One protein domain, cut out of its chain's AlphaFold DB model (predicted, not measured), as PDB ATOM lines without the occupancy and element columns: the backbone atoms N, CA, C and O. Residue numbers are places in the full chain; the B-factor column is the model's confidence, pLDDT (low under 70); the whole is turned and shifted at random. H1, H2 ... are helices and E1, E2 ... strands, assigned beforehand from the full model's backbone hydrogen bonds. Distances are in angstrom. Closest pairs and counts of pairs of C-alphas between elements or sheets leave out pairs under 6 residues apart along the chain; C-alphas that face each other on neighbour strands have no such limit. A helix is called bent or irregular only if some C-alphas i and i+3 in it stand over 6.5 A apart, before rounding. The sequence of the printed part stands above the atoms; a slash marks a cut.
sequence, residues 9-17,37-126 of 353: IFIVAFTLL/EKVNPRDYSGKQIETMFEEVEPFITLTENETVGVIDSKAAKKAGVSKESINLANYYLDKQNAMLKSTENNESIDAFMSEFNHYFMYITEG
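AT A GLANCE: This is residues 9 to 17 and 37 to 126 of the 353 residues of an uncharacterized protein of Bacillus boroniphilus JCM 21738 (UniProt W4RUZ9). The small hairpin E1 and E2 packs, through E2, on the side of one long helix, H4, which runs through the core. H2 crosses the first part of H4, and H5 folds back from the far end of H4 to the first residues of H2, making a triangle of three helices; H3 sits at one corner, and H1, across a cut, is near H4. The printed part has 99 residues, with five named helices and two named strands in the order H1 H2 E1 E2 H3 H4 H5; the sheet's order is E1 - E2, antiparallel, and the class is mostly helix. It is compact, with a radius of gyration of the C-alphas of 13.6 A and spans of 39 by 35 by 24 A.

IN THESE COORDINATES: Begin at the sheet: E1 is residues 60 to 62 and E2 is residues 69 to 71. Find C-alpha 83 at (29.307, -12.330, 50.644); from there H4, residues 83 to 104, runs 31.3 A to C-alpha 104 at (18.790, -41.812, 52.194). H2, residues 46 to 59, is 20.7 A long and irregular, with C-alphas 55 and 58 7.3 A apart. H3 is residues 73 to 78. H5, residues 110 to 124, runs 20.5 A to C-alpha 124 at (3.698, -16.450, 48.370). H1, residues 9 to 17, is 13.7 A long; it is neither bent nor irregular, but only just: C-alphas 10 and 13 are 6.0 A apart.

HOW THE PARTS SIT: Look first at the antiparallel hairpin of E1 and E2, where N 61 and O 70 are within hydrogen-bond range at 2.9 A, as are N 70 and O 61 at 2.9 A. The closest C-alphas of E2 and H4, those of Gly 69 and Leu 93, are 6.0 A apart. H2 is the hub, touching three helices. It touches residues 84 to 89 of H4, about perpendicular at 83 degrees, closest at the C-alphas of Met 52 and Ser 85, 4.7 A. With residues 56 to 59 it touches H3, about perpendicular at 87 degrees; the closest C-alphas, Phe 59 and Ala 76, are 5.9 A apart. With residues 46 to 47 it touches residues 119 to 123 of H5, closest at the C-alphas of Gly 46 and Ile 123, 4.8 A. H3 and H4 form a helical hairpin and only just touch, with 3 pairs of C-alphas within 8 A; the closest are those of Ser 73 and Ile 86, 6.6 A. H4 and H5 are close but not clearly touching, at a steep tilt of 46 degrees, opposite ways; their closest C-alphas, Met 99 and Phe 112, are 6.7 A apart. H1 touches no helix, but H1 and H4 are near each other, with 12 pairs of C-alphas within 10 A. In H3 and H4 every O i to N i+4 pair is within hydrogen-bond range; the counts are 8 of 10 in H2, 8 of 11 in H5 and 2 of 5 in H1, where 2 of 6 O i to N i+3 pairs are.

THE WHOLE: The two C-alphas farthest apart, those of Gly 80 and Asn 106, are 39.6 A apart. Residues 18 to 36 are not printed, and C-alphas 17 and 37 are 30.6 A apart across the cut. Of the links that are printed whole, none is long. The mean pLDDT of the printed part is 77.1; look for values under 70 at residues 9 to 17, 64, 67, 111 to 115 and 117 to 126.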
ATOM      1  N   ILE A   9      17.229 -25.544  39.248       43.53
ATOM      2  CA  ILE A   9      18.258 -26.295  39.991       43.53
ATOM      3  C   ILE A   9      17.734 -26.793  41.354       43.53
ATOM      4  O   ILE A   9      18.031 -27.919  41.749       43.53
ATOM      5  N   PHE A  10      16.894 -26.014  42.050       46.34
ATOM      6  CA  PHE A  10      16.293 -26.437  43.326       46.34
ATOM      7  C   PHE A  10      15.193 -27.494  43.152       46.34
ATOM      8  O   PHE A  10      15.041 -28.363  44.010       46.34
ATOM      9  N   ILE A  11      14.450 -27.445  42.040       44.94
ATOM     10  CA  ILE A  11      13.379 -28.403  41.736       44.94
ATOM     11  C   ILE A  11      13.953 -29.729  41.223       44.94
ATOM     12  O   ILE A  11      13.494 -30.777  41.666       44.94
ATOM     13  N   VAL A  12      14.980 -29.711  40.362       40.16
ATOM     14  CA  VAL A  12      15.547 -30.922  39.732       40.16
ATOM     15  C   VAL A  12      16.019 -31.941  40.778       40.16
ATOM     16  O   VAL A  12      15.623 -33.105  40.694       40.16
ATOM     17  N   ALA A  13      16.728 -31.505  41.827       39.31
ATOM     18  CA  ALA A  13      17.150 -32.380  42.928       39.31
ATOM     19  C   ALA A  13      15.975 -32.955  43.751       39.31
ATOM     20  O   ALA A  13      16.085 -34.048  44.299       39.31
ATOM     21  N   PHE A  14      14.835 -32.254  43.823       41.81
ATOM     22  CA  PHE A  14      13.644 -32.707  44.553       41.81
ATOM     23  C   PHE A  14      12.832 -33.744  43.754       41.81
ATOM     24  O   PHE A  14      12.310 -34.698  44.323       41.81
ATOM     25  N   THR A  15      12.768 -33.598  42.425       40.62
ATOM     26  CA  THR A  15      12.090 -34.548  41.517       40.62
ATOM     27  C   THR A  15      12.830 -35.881  41.340       40.62
ATOM     28  O   THR A  15      12.174 -36.907  41.186       40.62
ATOM     29  N   LEU A  16      14.168 -35.905  41.397       36.03
ATOM     30  CA  LEU A  16      14.967 -37.136  41.235       36.03
ATOM     31  C   LEU A  16      14.878 -38.108  42.434       36.03
ATOM     32  O   LEU A  16      15.172 -39.292  42.285       36.03
ATOM     33  N   LEU A  17      14.429 -37.643  43.606       41.62
ATOM     34  CA  LEU A  17      14.332 -38.439  44.842       41.62
ATOM     35  C   LEU A  17      13.188 -39.464  44.863       41.62
ATOM     36  O   LEU A  17      13.205 -40.369  45.696       41.62
ATOM     37  N   GLU A  37      30.335 -17.266  58.628       73.44
ATOM     38  CA  GLU A  37      29.549 -16.194  59.238       73.44
ATOM     39  C   GLU A  37      28.065 -16.581  59.200       73.44
ATOM     40  O   GLU A  37      27.556 -17.017  58.165       73.44
ATOM     41  N   LYS A  38      27.397 -16.507  60.354       78.19
ATOM     42  CA  LYS A  38      26.044 -17.037  60.525       78.19
ATOM     43  C   LYS A  38      25.040 -16.095  59.861       78.19
ATOM     44  O   LYS A  38      24.704 -15.063  60.426       78.19
ATOM     45  N   VAL A  39      24.558 -16.466  58.679       86.75
ATOM     46  CA  VAL A  39      23.416 -15.805  58.035       86.75
ATOM     47  C   VAL A  39      22.123 -16.386  58.599       86.75
ATOM     48  O   VAL A  39      22.000 -17.602  58.748       86.75
ATOM     49  N   ASN A  40      21.166 -15.519  58.929       87.75
ATOM     50  CA  ASN A  40      19.820 -15.904  59.330       87.75
ATOM     51  C   ASN A  40      18.851 -15.558  58.186       87.75
ATOM     52  O   ASN A  40      18.608 -14.378  57.946       87.75
ATOM     53  N   PRO A  41      18.274 -16.549  57.476       83.69
ATOM     54  CA  PRO A  41      17.372 -16.281  56.353       83.69
ATOM     55  C   PRO A  41      16.160 -15.422  56.718       83.69
ATOM     56  O   PRO A  41      15.584 -14.780  55.848       83.69
ATOM     57  N   ARG A  42      15.785 -15.392  58.005       82.44
ATOM     58  CA  ARG A  42      14.660 -14.600  58.519       82.44
ATOM     59  C   ARG A  42      14.888 -13.089  58.467       82.44
ATOM     60  O   ARG A  42      13.940 -12.341  58.673       82.44
ATOM     61  N   ASP A  43      16.114 -12.653  58.200       87.38
ATOM     62  CA  ASP A  43      16.470 -11.238  58.125       87.38
ATOM     63  C   ASP A  43      16.218 -10.651  56.715       87.38
ATOM     64  O   ASP A  43      16.448  -9.463  56.489       87.38
ATOM     65  N   TYR A  44      15.735 -11.463  55.764       83.94
ATOM     66  CA  TYR A  44      15.517 -11.085  54.366       83.94
ATOM     67  C   TYR A  44      14.073 -11.365  53.926       83.94
ATOM     68  O   TYR A  44      13.490 -12.390  54.270       83.94
ATOM     69  N   SER A  45      13.503 -10.472  53.116       81.25
ATOM     70  CA  SER A  45      12.227 -10.710  52.422       81.25
ATOM     71  C   SER A  45      12.377 -11.732  51.289       81.25
ATOM     72  O   SER A  45      13.464 -11.875  50.725       81.25
ATOM     73  N   GLY A  46      11.278 -12.372  50.871       75.19
ATOM     74  CA  GLY A  46      11.280 -13.330  49.753       75.19
ATOM     75  C   GLY A  46      11.939 -12.777  48.482       75.19
ATOM     76  O   GLY A  46      12.809 -13.424  47.905       75.19
ATOM     77  N   LYS A  47      11.637 -11.522  48.120       77.00
ATOM     78  CA  LYS A  47      12.234 -10.827  46.964       77.00
ATOM     79  C   LYS A  47      13.743 -10.584  47.102       77.00
ATOM     80  O   LYS A  47      14.474 -10.648  46.113       77.00
ATOM     81  N   GLN A  48      14.227 -10.282  48.311       84.12
ATOM     82  CA  GLN A  48      15.668 -10.148  48.559       84.12
ATOM     83  C   GLN A  48      16.366 -11.497  48.413       84.12
ATOM     84  O   GLN A  48      17.405 -11.562  47.766       84.12
ATOM     85  N   ILE A  49      15.777 -12.565  48.958       82.81
ATOM     86  CA  ILE A  49      16.329 -13.917  48.844       82.81
ATOM     87  C   ILE A  49      16.369 -14.359  47.374       82.81
ATOM     88  O   ILE A  49      17.398 -14.850  46.921       82.81
ATOM     89  N   GLU A  50      15.298 -14.122  46.610       80.62
ATOM     90  CA  GLU A  50      15.250 -14.404  45.168       80.62
ATOM     91  C   GLU A  50      16.367 -13.669  44.416       80.62
ATOM     92  O   GLU A  50      17.140 -14.292  43.692       80.62
ATOM     93  N   THR A  51      16.528 -12.365  44.663       83.88
ATOM     94  CA  THR A  51      17.605 -11.565  44.052       83.88
ATOM     95  C   THR A  51      18.987 -12.132  44.396       83.88
ATOM     96  O   THR A  51      19.834 -12.275  43.519       83.88
ATOM     97  N   MET A  52      19.212 -12.510  45.658       90.25
ATOM     98  CA  MET A  52      20.472 -13.112  46.104       90.25
ATOM     99  C   MET A  52      20.743 -14.467  45.440       90.25
ATOM    100  O   MET A  52      21.892 -14.774  45.123       90.25
ATOM    101  N   PHE A  53      19.709 -15.276  45.199       87.25
ATOM    102  CA  PHE A  53      19.851 -16.529  44.461       87.25
ATOM    103  C   PHE A  53      20.151 -16.301  42.980       87.25
ATOM    104  O   PHE A  53      21.032 -16.979  42.454       87.25
ATOM    105  N   GLU A  54      19.504 -15.325  42.330       85.81
ATOM    106  CA  GLU A  54      19.797 -14.970  40.932       85.81
ATOM    107  C   GLU A  54      21.272 -14.573  40.737       85.81
ATOM    108  O   GLU A  54      21.872 -14.883  39.708       85.81
ATOM    109  N   GLU A  55      21.884 -13.913  41.726       90.00
ATOM    110  CA  GLU A  55      23.305 -13.550  41.680       90.00
ATOM    111  C   GLU A  55      24.241 -14.765  41.782       90.00
ATOM    112  O   GLU A  55      25.323 -14.769  41.191       90.00
ATOM    113  N   VAL A  56      23.853 -15.787  42.551       91.75
ATOM    114  CA  VAL A  56      24.700 -16.956  42.850       91.75
ATOM    115  C   VAL A  56      24.500 -18.091  41.842       91.75
ATOM    116  O   VAL A  56      25.434 -18.862  41.623       91.75
ATOM    117  N   GLU A  57      23.329 -18.183  41.205       90.50
ATOM    118  CA  GLU A  57      22.922 -19.263  40.291       90.50
ATOM    119  C   GLU A  57      24.001 -19.681  39.270       90.50
ATOM    120  O   GLU A  57      24.282 -20.878  39.185       90.50
ATOM    121  N   PRO A  58      24.699 -18.763  38.561       93.06
ATOM    122  CA  PRO A  58      25.711 -19.144  37.568       93.06
ATOM    123  C   PRO A  58      26.924 -19.890  38.142       93.06
ATOM    124  O   PRO A  58      27.741 -20.416  37.387       93.06
ATOM    125  N   PHE A  59      27.080 -19.886  39.468       93.38
ATOM    126  CA  PHE A  59      28.194 -20.493  40.193       93.38
ATOM    127  C   PHE A  59      27.781 -21.756  40.949       93.38
ATOM    128  O   PHE A  59      28.604 -22.315  41.673       93.38
ATOM    129  N   ILE A  60      26.528 -22.194  40.814       88.44
ATOM    130  CA  ILE A  60      26.046 -23.445  41.391       88.44
ATOM    131  C   ILE A  60      26.309 -24.564  40.392       88.44
ATOM    132  O   ILE A  60      25.866 -24.518  39.248       88.44
ATOM    133  N   THR A  61      27.007 -25.597  40.841       87.88
ATOM    134  CA  THR A  61      27.157 -26.848  40.104       87.88
ATOM    135  C   THR A  61      26.546 -27.979  40.905       87.88
ATOM    136  O   THR A  61      26.677 -28.017  42.130       87.88
ATOM    137  N   LEU A  62      25.934 -28.932  40.216       82.50
ATOM    138  CA  LEU A  62      25.564 -30.200  40.823       82.50
ATOM    139  C   LEU A  62      26.775 -31.146  40.792       82.50
ATOM    140  O   LEU A  62      27.589 -31.089  39.869       82.50
ATOM    141  N   THR A  63      26.924 -31.994  41.809       81.75
ATOM    142  CA  THR A  63      27.921 -33.083  41.800       81.75
ATOM    143  C   THR A  63      27.643 -34.091  40.676       81.75
ATOM    144  O   THR A  63      26.575 -34.050  40.076       81.75
ATOM    145  N   GLU A  64      28.557 -35.037  40.431       69.75
ATOM    146  CA  GLU A  64      28.454 -36.039  39.347       69.75
ATOM    147  C   GLU A  64      27.138 -36.842  39.332       69.75
ATOM    148  O   GLU A  64      26.704 -37.265  38.267       69.75
ATOM    149  N   ASN A  65      26.477 -37.000  40.482       74.94
ATOM    150  CA  ASN A  65      25.190 -37.695  40.586       74.94
ATOM    151  C   ASN A  65      23.972 -36.764  40.448       74.94
ATOM    152  O   ASN A  65      22.856 -37.187  40.715       74.94
ATOM    153  N   GLU A  66      24.179 -35.489  40.114       73.62
ATOM    154  CA  GLU A  66      23.154 -34.440  39.989       73.62
ATOM    155  C   GLU A  66      22.308 -34.179  41.254       73.62
ATOM    156  O   GLU A  66      21.344 -33.418  41.224       73.62
ATOM    157  N   THR A  67      22.681 -34.763  42.396       69.12
ATOM    158  CA  THR A  67      21.906 -34.675  43.641       69.12
ATOM    159  C   THR A  67      22.357 -33.539  44.550       69.12
ATOM    160  O   THR A  67      21.524 -32.825  45.094       69.12
ATOM    161  N   VAL A  68      23.666 -33.345  44.723       79.75
ATOM    162  CA  VAL A  68      24.219 -32.379  45.684       79.75
ATOM    163  C   VAL A  68      24.591 -31.082  44.974       79.75
ATOM    164  O   VAL A  68      25.446 -31.079  44.088       79.75
ATOM    165  N   GLY A  69      23.984 -29.968  45.384       83.56
ATOM    166  CA  GLY A  69      24.347 -28.639  44.897       83.56
ATOM    167  C   GLY A  69      25.528 -28.050  45.670       83.56
ATOM    168  O   GLY A  69      25.559 -28.082  46.903       83.56
ATOM    169  N   VAL A  70      26.504 -27.497  44.947       88.88
ATOM    170  CA  VAL A  70      27.702 -26.850  45.503       88.88
ATOM    171  C   VAL A  70      27.945 -25.522  44.790       88.88
ATOM    172  O   VAL A  70      27.874 -25.450  43.567       88.88
ATOM    173  N   ILE A  71      28.269 -24.469  45.545       91.62
ATOM    174  CA  ILE A  71      28.619 -23.155  44.982       91.62
ATOM    175  C   ILE A  71      30.134 -23.045  44.817       91.62
ATOM    176  O   ILE A  71      30.872 -23.148  45.807       91.62
ATOM    177  N   ASP A  72      30.611 -22.684  43.623       94.56
ATOM    178  CA  ASP A  72      31.967 -22.159  43.435       94.56
ATOM    179  C   ASP A  72      32.060 -20.742  44.023       94.56
ATOM    180  O   ASP A  72      32.014 -19.710  43.345       94.56
ATOM    181  N   SER A  73      32.211 -20.694  45.346       93.94
ATOM    182  CA  SER A  73      32.267 -19.447  46.111       93.94
ATOM    183  C   SER A  73      33.455 -18.568  45.709       93.94
ATOM    184  O   SER A  73      33.445 -17.363  45.965       93.94
ATOM    185  N   LYS A  74      34.509 -19.139  45.110       94.31
ATOM    186  CA  LYS A  74      35.677 -18.380  44.652       94.31
ATOM    187  C   LYS A  74      35.372 -17.693  43.324       94.31
ATOM    188  O   LYS A  74      35.698 -16.513  43.185       94.31
ATOM    189  N   ALA A  75      34.741 -18.399  42.385       94.25
ATOM    190  CA  ALA A  75      34.274 -17.819  41.131       94.25
ATOM    191  C   ALA A  75      33.199 -16.750  41.373       94.25
ATOM    192  O   ALA A  75      33.341 -15.645  40.852       94.25
ATOM    193  N   ALA A  76      32.223 -17.018  42.249       94.75
ATOM    194  CA  ALA A  76      31.177 -16.062  42.617       94.75
ATOM    195  C   ALA A  76      31.763 -14.758  43.192       94.75
ATOM    196  O   ALA A  76      31.468 -13.666  42.709       94.75
ATOM    197  N   LYS A  77      32.697 -14.860  44.153       96.44
ATOM    198  CA  LYS A  77      33.406 -13.687  44.704       96.44
ATOM    199  C   LYS A  77      34.180 -12.925  43.635       96.44
ATOM    200  O   LYS A  77      34.173 -11.699  43.627       96.44
ATOM    201  N   LYS A  78      34.858 -13.638  42.729       96.38
ATOM    202  CA  LYS A  78      35.608 -13.019  41.626       96.38
ATOM    203  C   LYS A  78      34.685 -12.278  40.651       96.38
ATOM    204  O   LYS A  78      35.109 -11.283  40.075       96.38
ATOM    205  N   ALA A  79      33.451 -12.746  40.488       95.88
ATOM    206  CA  ALA A  79      32.426 -12.119  39.661       95.88
ATOM    207  C   ALA A  79      31.673 -10.970  40.360       95.88
ATOM    208  O   ALA A  79      30.823 -10.344  39.736       95.88
ATOM    209  N   GLY A  80      31.997 -10.665  41.621       96.75
ATOM    210  CA  GLY A  80      31.393  -9.559  42.366       96.75
ATOM    211  C   GLY A  80      30.106  -9.911  43.112       96.75
ATOM    212  O   GLY A  80      29.442  -9.000  43.594       96.75
ATOM    213  N   VAL A  81      29.761 -11.196  43.242       95.31
ATOM    214  CA  VAL A  81      28.617 -11.628  44.059       95.31
ATOM    215  C   VAL A  81      28.881 -11.309  45.532       95.31
ATOM    216  O   VAL A  81      29.982 -11.559  46.040       95.31
ATOM    217  N   SER A  82      27.873 -10.764  46.219       96.25
ATOM    218  CA  SER A  82      28.004 -10.356  47.619       96.25
ATOM    219  C   SER A  82      28.307 -11.548  48.538       96.25
ATOM    220  O   SER A  82      27.959 -12.702  48.257       96.25
ATOM    221  N   LYS A  83      28.986 -11.285  49.662       95.06
ATOM    222  CA  LYS A  83      29.307 -12.330  50.644       95.06
ATOM    223  C   LYS A  83      28.023 -12.883  51.266       95.06
ATOM    224  O   LYS A  83      27.934 -14.081  51.517       95.06
ATOM    225  N   GLU A  84      27.048 -12.009  51.472       94.56
ATOM    226  CA  GLU A  84      25.719 -12.278  51.997       94.56
ATOM    227  C   GLU A  84      24.955 -13.235  51.075       94.56
ATOM    228  O   GLU A  84      24.529 -14.290  51.543       94.56
ATOM    229  N   SER A  85      24.888 -12.946  49.767       93.88
ATOM    230  CA  SER A  85      24.244 -13.812  48.764       93.88
ATOM    231  C   SER A  85      24.875 -15.207  48.754       93.88
ATOM    232  O   SER A  85      24.177 -16.218  48.839       93.88
ATOM    233  N   ILE A  86      26.214 -15.283  48.738       94.62
ATOM    234  CA  ILE A  86      26.950 -16.558  48.761       94.62
ATOM    235  C   ILE A  86      26.666 -17.340  50.045       94.62
ATOM    236  O   ILE A  86      26.469 -18.554  49.999       94.62
ATOM    237  N   ASN A  87      26.682 -16.680  51.201       92.69
ATOM    238  CA  ASN A  87      26.451 -17.342  52.482       92.69
ATOM    239  C   ASN A  87      25.005 -17.843  52.603       92.69
ATOM    240  O   ASN A  87      24.797 -18.964  53.064       92.69
ATOM    241  N   LEU A  88      24.025 -17.049  52.162       90.88
ATOM    242  CA  LEU A  88      22.614 -17.429  52.160       90.88
ATOM    243  C   LEU A  88      22.361 -18.625  51.234       90.88
ATOM    244  O   LEU A  88      21.733 -19.601  51.641       90.88
ATOM    245  N   ALA A  89      22.909 -18.597  50.020       89.81
ATOM    246  CA  ALA A  89      22.769 -19.704  49.081       89.81
ATOM    247  C   ALA A  89      23.451 -20.984  49.599       89.81
ATOM    248  O   ALA A  89      22.867 -22.064  49.528       89.81
ATOM    249  N   ASN A  90      24.642 -20.874  50.205       90.75
ATOM    250  CA  ASN A  90      25.300 -22.005  50.870       90.75
ATOM    251  C   ASN A  90      24.444 -22.573  52.005       90.75
ATOM    252  O   ASN A  90      24.384 -23.785  52.158       90.75
ATOM    253  N   TYR A  91      23.787 -21.721  52.792       90.00
ATOM    254  CA  TYR A  91      22.903 -22.172  53.862       90.00
ATOM    255  C   TYR A  91      21.755 -23.038  53.312       90.00
ATOM    256  O   TYR A  91      21.524 -24.133  53.824       90.00
ATOM    257  N   TYR A  92      21.070 -22.605  52.247       86.62
ATOM    258  CA  TYR A  92      19.964 -23.381  51.676       86.62
ATOM    259  C   TYR A  92      20.434 -24.666  50.987       86.62
ATOM    260  O   TYR A  92      19.776 -25.696  51.123       86.62
ATOM    261  N   LEU A  93      21.584 -24.641  50.308       85.62
ATOM    262  CA  LEU A  93      22.178 -25.847  49.727       85.62
ATOM    263  C   LEU A  93      22.643 -26.831  50.803       85.62
ATOM    264  O   LEU A  93      22.374 -28.019  50.688       85.62
ATOM    265  N   ASP A  94      23.267 -26.363  51.888       86.38
ATOM    266  CA  ASP A  94      23.643 -27.213  53.024       86.38
ATOM    267  C   ASP A  94      22.396 -27.897  53.622       86.38
ATOM    268  O   ASP A  94      22.435 -29.081  53.959       86.38
ATOM    269  N   LYS A  95      21.268 -27.177  53.709       83.38
ATOM    270  CA  LYS A  95      19.982 -27.712  54.182       83.38
ATOM    271  C   LYS A  95      19.377 -28.725  53.209       83.38
ATOM    272  O   LYS A  95      18.945 -29.785  53.653       83.38
ATOM    273  N   GLN A  96      19.390 -28.440  51.907       80.69
ATOM    274  CA  GLN A  96      18.962 -29.375  50.863       80.69
ATOM    275  C   GLN A  96      19.805 -30.657  50.899       80.69
ATOM    276  O   GLN A  96      19.262 -31.755  50.941       80.69
ATOM    277  N   ASN A  97      21.127 -30.522  50.968       85.00
ATOM    278  CA  ASN A  97      22.065 -31.641  51.032       85.00
ATOM    279  C   ASN A  97      21.877 -32.476  52.308       85.00
ATOM    280  O   ASN A  97      21.953 -33.704  52.266       85.00
ATOM    281  N   ALA A  98      21.591 -31.831  53.444       82.62
ATOM    282  CA  ALA A  98      21.240 -32.528  54.679       82.62
ATOM    283  C   ALA A  98      19.921 -33.303  54.543       82.62
ATOM    284  O   ALA A  98      19.866 -34.458  54.952       82.62
ATOM    285  N   MET A  99      18.896 -32.709  53.924       81.00
ATOM    286  CA  MET A  99      17.626 -33.387  53.646       81.00
ATOM    287  C   MET A  99      17.835 -34.616  52.757       81.00
ATOM    288  O   MET A  99      17.339 -35.682  53.098       81.00
ATOM    289  N   LEU A 100      18.601 -34.495  51.667       78.31
ATOM    290  CA  LEU A 100      18.934 -35.620  50.784       78.31
ATOM    291  C   LEU A 100      19.528 -36.789  51.577       78.31
ATOM    292  O   LEU A 100      19.068 -37.923  51.464       78.31
ATOM    293  N   LYS A 101      20.487 -36.487  52.456       80.06
ATOM    294  CA  LYS A 101      21.119 -37.482  53.323       80.06
ATOM    295  C   LYS A 101      20.151 -38.081  54.350       80.06
ATOM    296  O   LYS A 101      20.234 -39.271  54.638       80.06
ATOM    297  N   SER A 102      19.253 -37.287  54.929       79.69
ATOM    298  CA  SER A 102      18.235 -37.799  55.854       79.69
ATOM    299  C   SER A 102      17.236 -38.712  55.140       79.69
ATOM    300  O   SER A 102      16.903 -39.762  55.683       79.69
ATOM    301  N   THR A 103      16.848 -38.402  53.899       70.38
ATOM    302  CA  THR A 103      16.006 -39.280  53.070       70.38
ATOM    303  C   THR A 103      16.704 -40.607  52.760       70.38
ATOM    304  O   THR A 103      16.093 -41.661  52.922       70.38
ATOM    305  N   GLU A 104      17.992 -40.588  52.400       74.50
ATOM    306  CA  GLU A 104      18.790 -41.812  52.194       74.50
ATOM    307  C   GLU A 104      18.855 -42.698  53.451       74.50
ATOM    308  O   GLU A 104      18.887 -43.924  53.348       74.50
ATOM    309  N   ASN A 105      18.847 -42.086  54.640       76.81
ATOM    310  CA  ASN A 105      18.912 -42.783  55.927       76.81
ATOM    311  C   ASN A 105      17.535 -43.048  56.564       76.81
ATOM    312  O   ASN A 105      17.478 -43.566  57.680       76.81
ATOM    313  N   ASN A 106      16.433 -42.719  55.876       76.62
ATOM    314  CA  ASN A 106      15.062 -42.832  56.387       76.62
ATOM    315  C   ASN A 106      14.835 -42.085  57.725       76.62
ATOM    316  O   ASN A 106      14.122 -42.555  58.614       76.62
ATOM    317  N   GLU A 107      15.477 -40.927  57.882       80.44
ATOM    318  CA  GLU A 107      15.317 -40.017  59.017       80.44
ATOM    319  C   GLU A 107      14.199 -38.992  58.746       80.44
ATOM    320  O   GLU A 107      13.915 -38.650  57.598       80.44
ATOM    321  N   SER A 108      13.562 -38.470  59.803       73.00
ATOM    322  CA  SER A 108      12.536 -37.424  59.656       73.00
ATOM    323  C   SER A 108      13.131 -36.142  59.059       73.00
ATOM    324  O   SER A 108      14.154 -35.633  59.520       73.00
ATOM    325  N   ILE A 109      12.429 -35.588  58.069       78.50
ATOM    326  CA  ILE A 109      12.758 -34.319  57.408       78.50
ATOM    327  C   ILE A 109      11.966 -33.127  57.978       78.50
ATOM    328  O   ILE A 109      12.051 -32.021  57.444       78.50
ATOM    329  N   ASP A 110      11.212 -33.307  59.069       72.94
ATOM    330  CA  ASP A 110      10.269 -32.300  59.590       72.94
ATOM    331  C   ASP A 110      10.953 -30.978  59.964       72.94
ATOM    332  O   ASP A 110      10.433 -29.890  59.709       72.94
ATOM    333  N   ALA A 111      12.159 -31.059  60.536       66.00
ATOM    334  CA  ALA A 111      12.948 -29.883  60.895       66.00
ATOM    335  C   ALA A 111      13.373 -29.073  59.658       66.00
ATOM    336  O   ALA A 111      13.371 -27.844  59.699       66.00
ATOM    337  N   PHE A 112      13.690 -29.756  58.551       69.31
ATOM    338  CA  PHE A 112      13.973 -29.110  57.273       69.31
ATOM    339  C   PHE A 112      12.703 -28.488  56.692       69.31
ATOM    340  O   PHE A 112      12.711 -27.305  56.362       69.31
ATOM    341  N   MET A 113      11.601 -29.244  56.635       69.06
ATOM    342  CA  MET A 113      10.331 -28.765  56.079       69.06
ATOM    343  C   MET A 113       9.805 -27.537  56.826       69.06
ATOM    344  O   MET A 113       9.314 -26.610  56.197       69.06
ATOM    345  N   SER A 114       9.964 -27.473  58.148       68.31
ATOM    346  CA  SER A 114       9.593 -26.299  58.951       68.31
ATOM    347  C   SER A 114      10.389 -25.040  58.573       68.31
ATOM    348  O   SER A 114       9.832 -23.950  58.443       68.31
ATOM    349  N   GLU A 115      11.695 -25.181  58.341       63.38
ATOM    350  CA  GLU A 115      12.581 -24.066  57.987       63.38
ATOM    351  C   GLU A 115      12.422 -23.655  56.509       63.38
ATOM    352  O   GLU A 115      12.456 -22.469  56.185       63.38
ATOM    353  N   PHE A 116      12.157 -24.623  55.629       70.38
ATOM    354  CA  PHE A 116      11.906 -24.426  54.202       70.38
ATOM    355  C   PHE A 116      10.512 -23.841  53.933       70.38
ATOM    356  O   PHE A 116      10.378 -22.927  53.123       70.38
ATOM    357  N   ASN A 117       9.484 -24.261  54.677       62.34
ATOM    358  CA  ASN A 117       8.148 -23.659  54.613       62.34
ATOM    359  C   ASN A 117       8.200 -22.160  54.917       62.34
ATOM    360  O   ASN A 117       7.520 -21.380  54.262       62.34
ATOM    361  N   HIS A 118       9.053 -21.728  55.849       61.19
ATOM    362  CA  HIS A 118       9.212 -20.307  56.151       61.19
ATOM    363  C   HIS A 118       9.738 -19.492  54.951       61.19
ATOM    364  O   HIS A 118       9.318 -18.355  54.756       61.19
ATOM    365  N   TYR A 119      10.608 -20.076  54.122       60.06
ATOM    366  CA  TYR A 119      11.093 -19.463  52.882       60.06
ATOM    367  C   TYR A 119       9.991 -19.354  51.814       60.06
ATOM    368  O   TYR A 119       9.807 -18.284  51.233       60.06
ATOM    369  N   PHE A 120       9.218 -20.425  51.598       57.75
ATOM    370  CA  PHE A 120       8.134 -20.438  50.606       57.75
ATOM    371  C   PHE A 120       6.972 -19.517  50.980       57.75
ATOM    372  O   PHE A 120       6.469 -18.809  50.112       57.75
ATOM    373  N   MET A 121       6.613 -19.452  52.268       53.66
ATOM    374  CA  MET A 121       5.562 -18.557  52.762       53.66
ATOM    375  C   MET A 121       5.849 -17.082  52.425       53.66
ATOM    376  O   MET A 121       4.945 -16.355  52.023       53.66
ATOM    377  N   TYR A 122       7.113 -16.643  52.473       57.62
ATOM    378  CA  TYR A 122       7.494 -15.270  52.111       57.62
ATOM    379  C   TYR A 122       7.462 -14.974  50.607       57.62
ATOM    380  O   TYR A 122       7.309 -13.815  50.218       57.62
ATOM    381  N   ILE A 123       7.635 -15.985  49.752       48.97
ATOM    382  CA  ILE A 123       7.500 -15.821  48.297       48.97
ATOM    383  C   ILE A 123       6.016 -15.713  47.931       48.97
ATOM    384  O   ILE A 123       5.646 -14.869  47.116       48.97
ATOM    385  N   THR A 124       5.153 -16.499  48.580       43.00
ATOM    386  CA  THR A 124       3.698 -16.450  48.370       43.00
ATOM    387  C   THR A 124       3.047 -15.191  48.950       43.00
ATOM    388  O   THR A 124       2.107 -14.668  48.363       43.00
ATOM    389  N   GLU A 125       3.576 -14.644  50.048       47.38
ATOM    390  CA  GLU A 125       3.121 -13.374  50.648       47.38
ATOM    391  C   GLU A 125       3.645 -12.125  49.904       47.38
ATOM    392  O   GLU A 125       3.358 -10.990  50.282       47.38
ATOM    393  N   GLY A 126       4.377 -12.308  48.800       42.22
ATOM    394  CA  GLY A 126       4.926 -11.255  47.941       42.22
ATOM    395  C   GLY A 126       3.912 -10.418  47.142       42.22
ATOM    396  O   GLY A 126       4.314  -9.743  46.196       42.22
TER     397      GLY A 126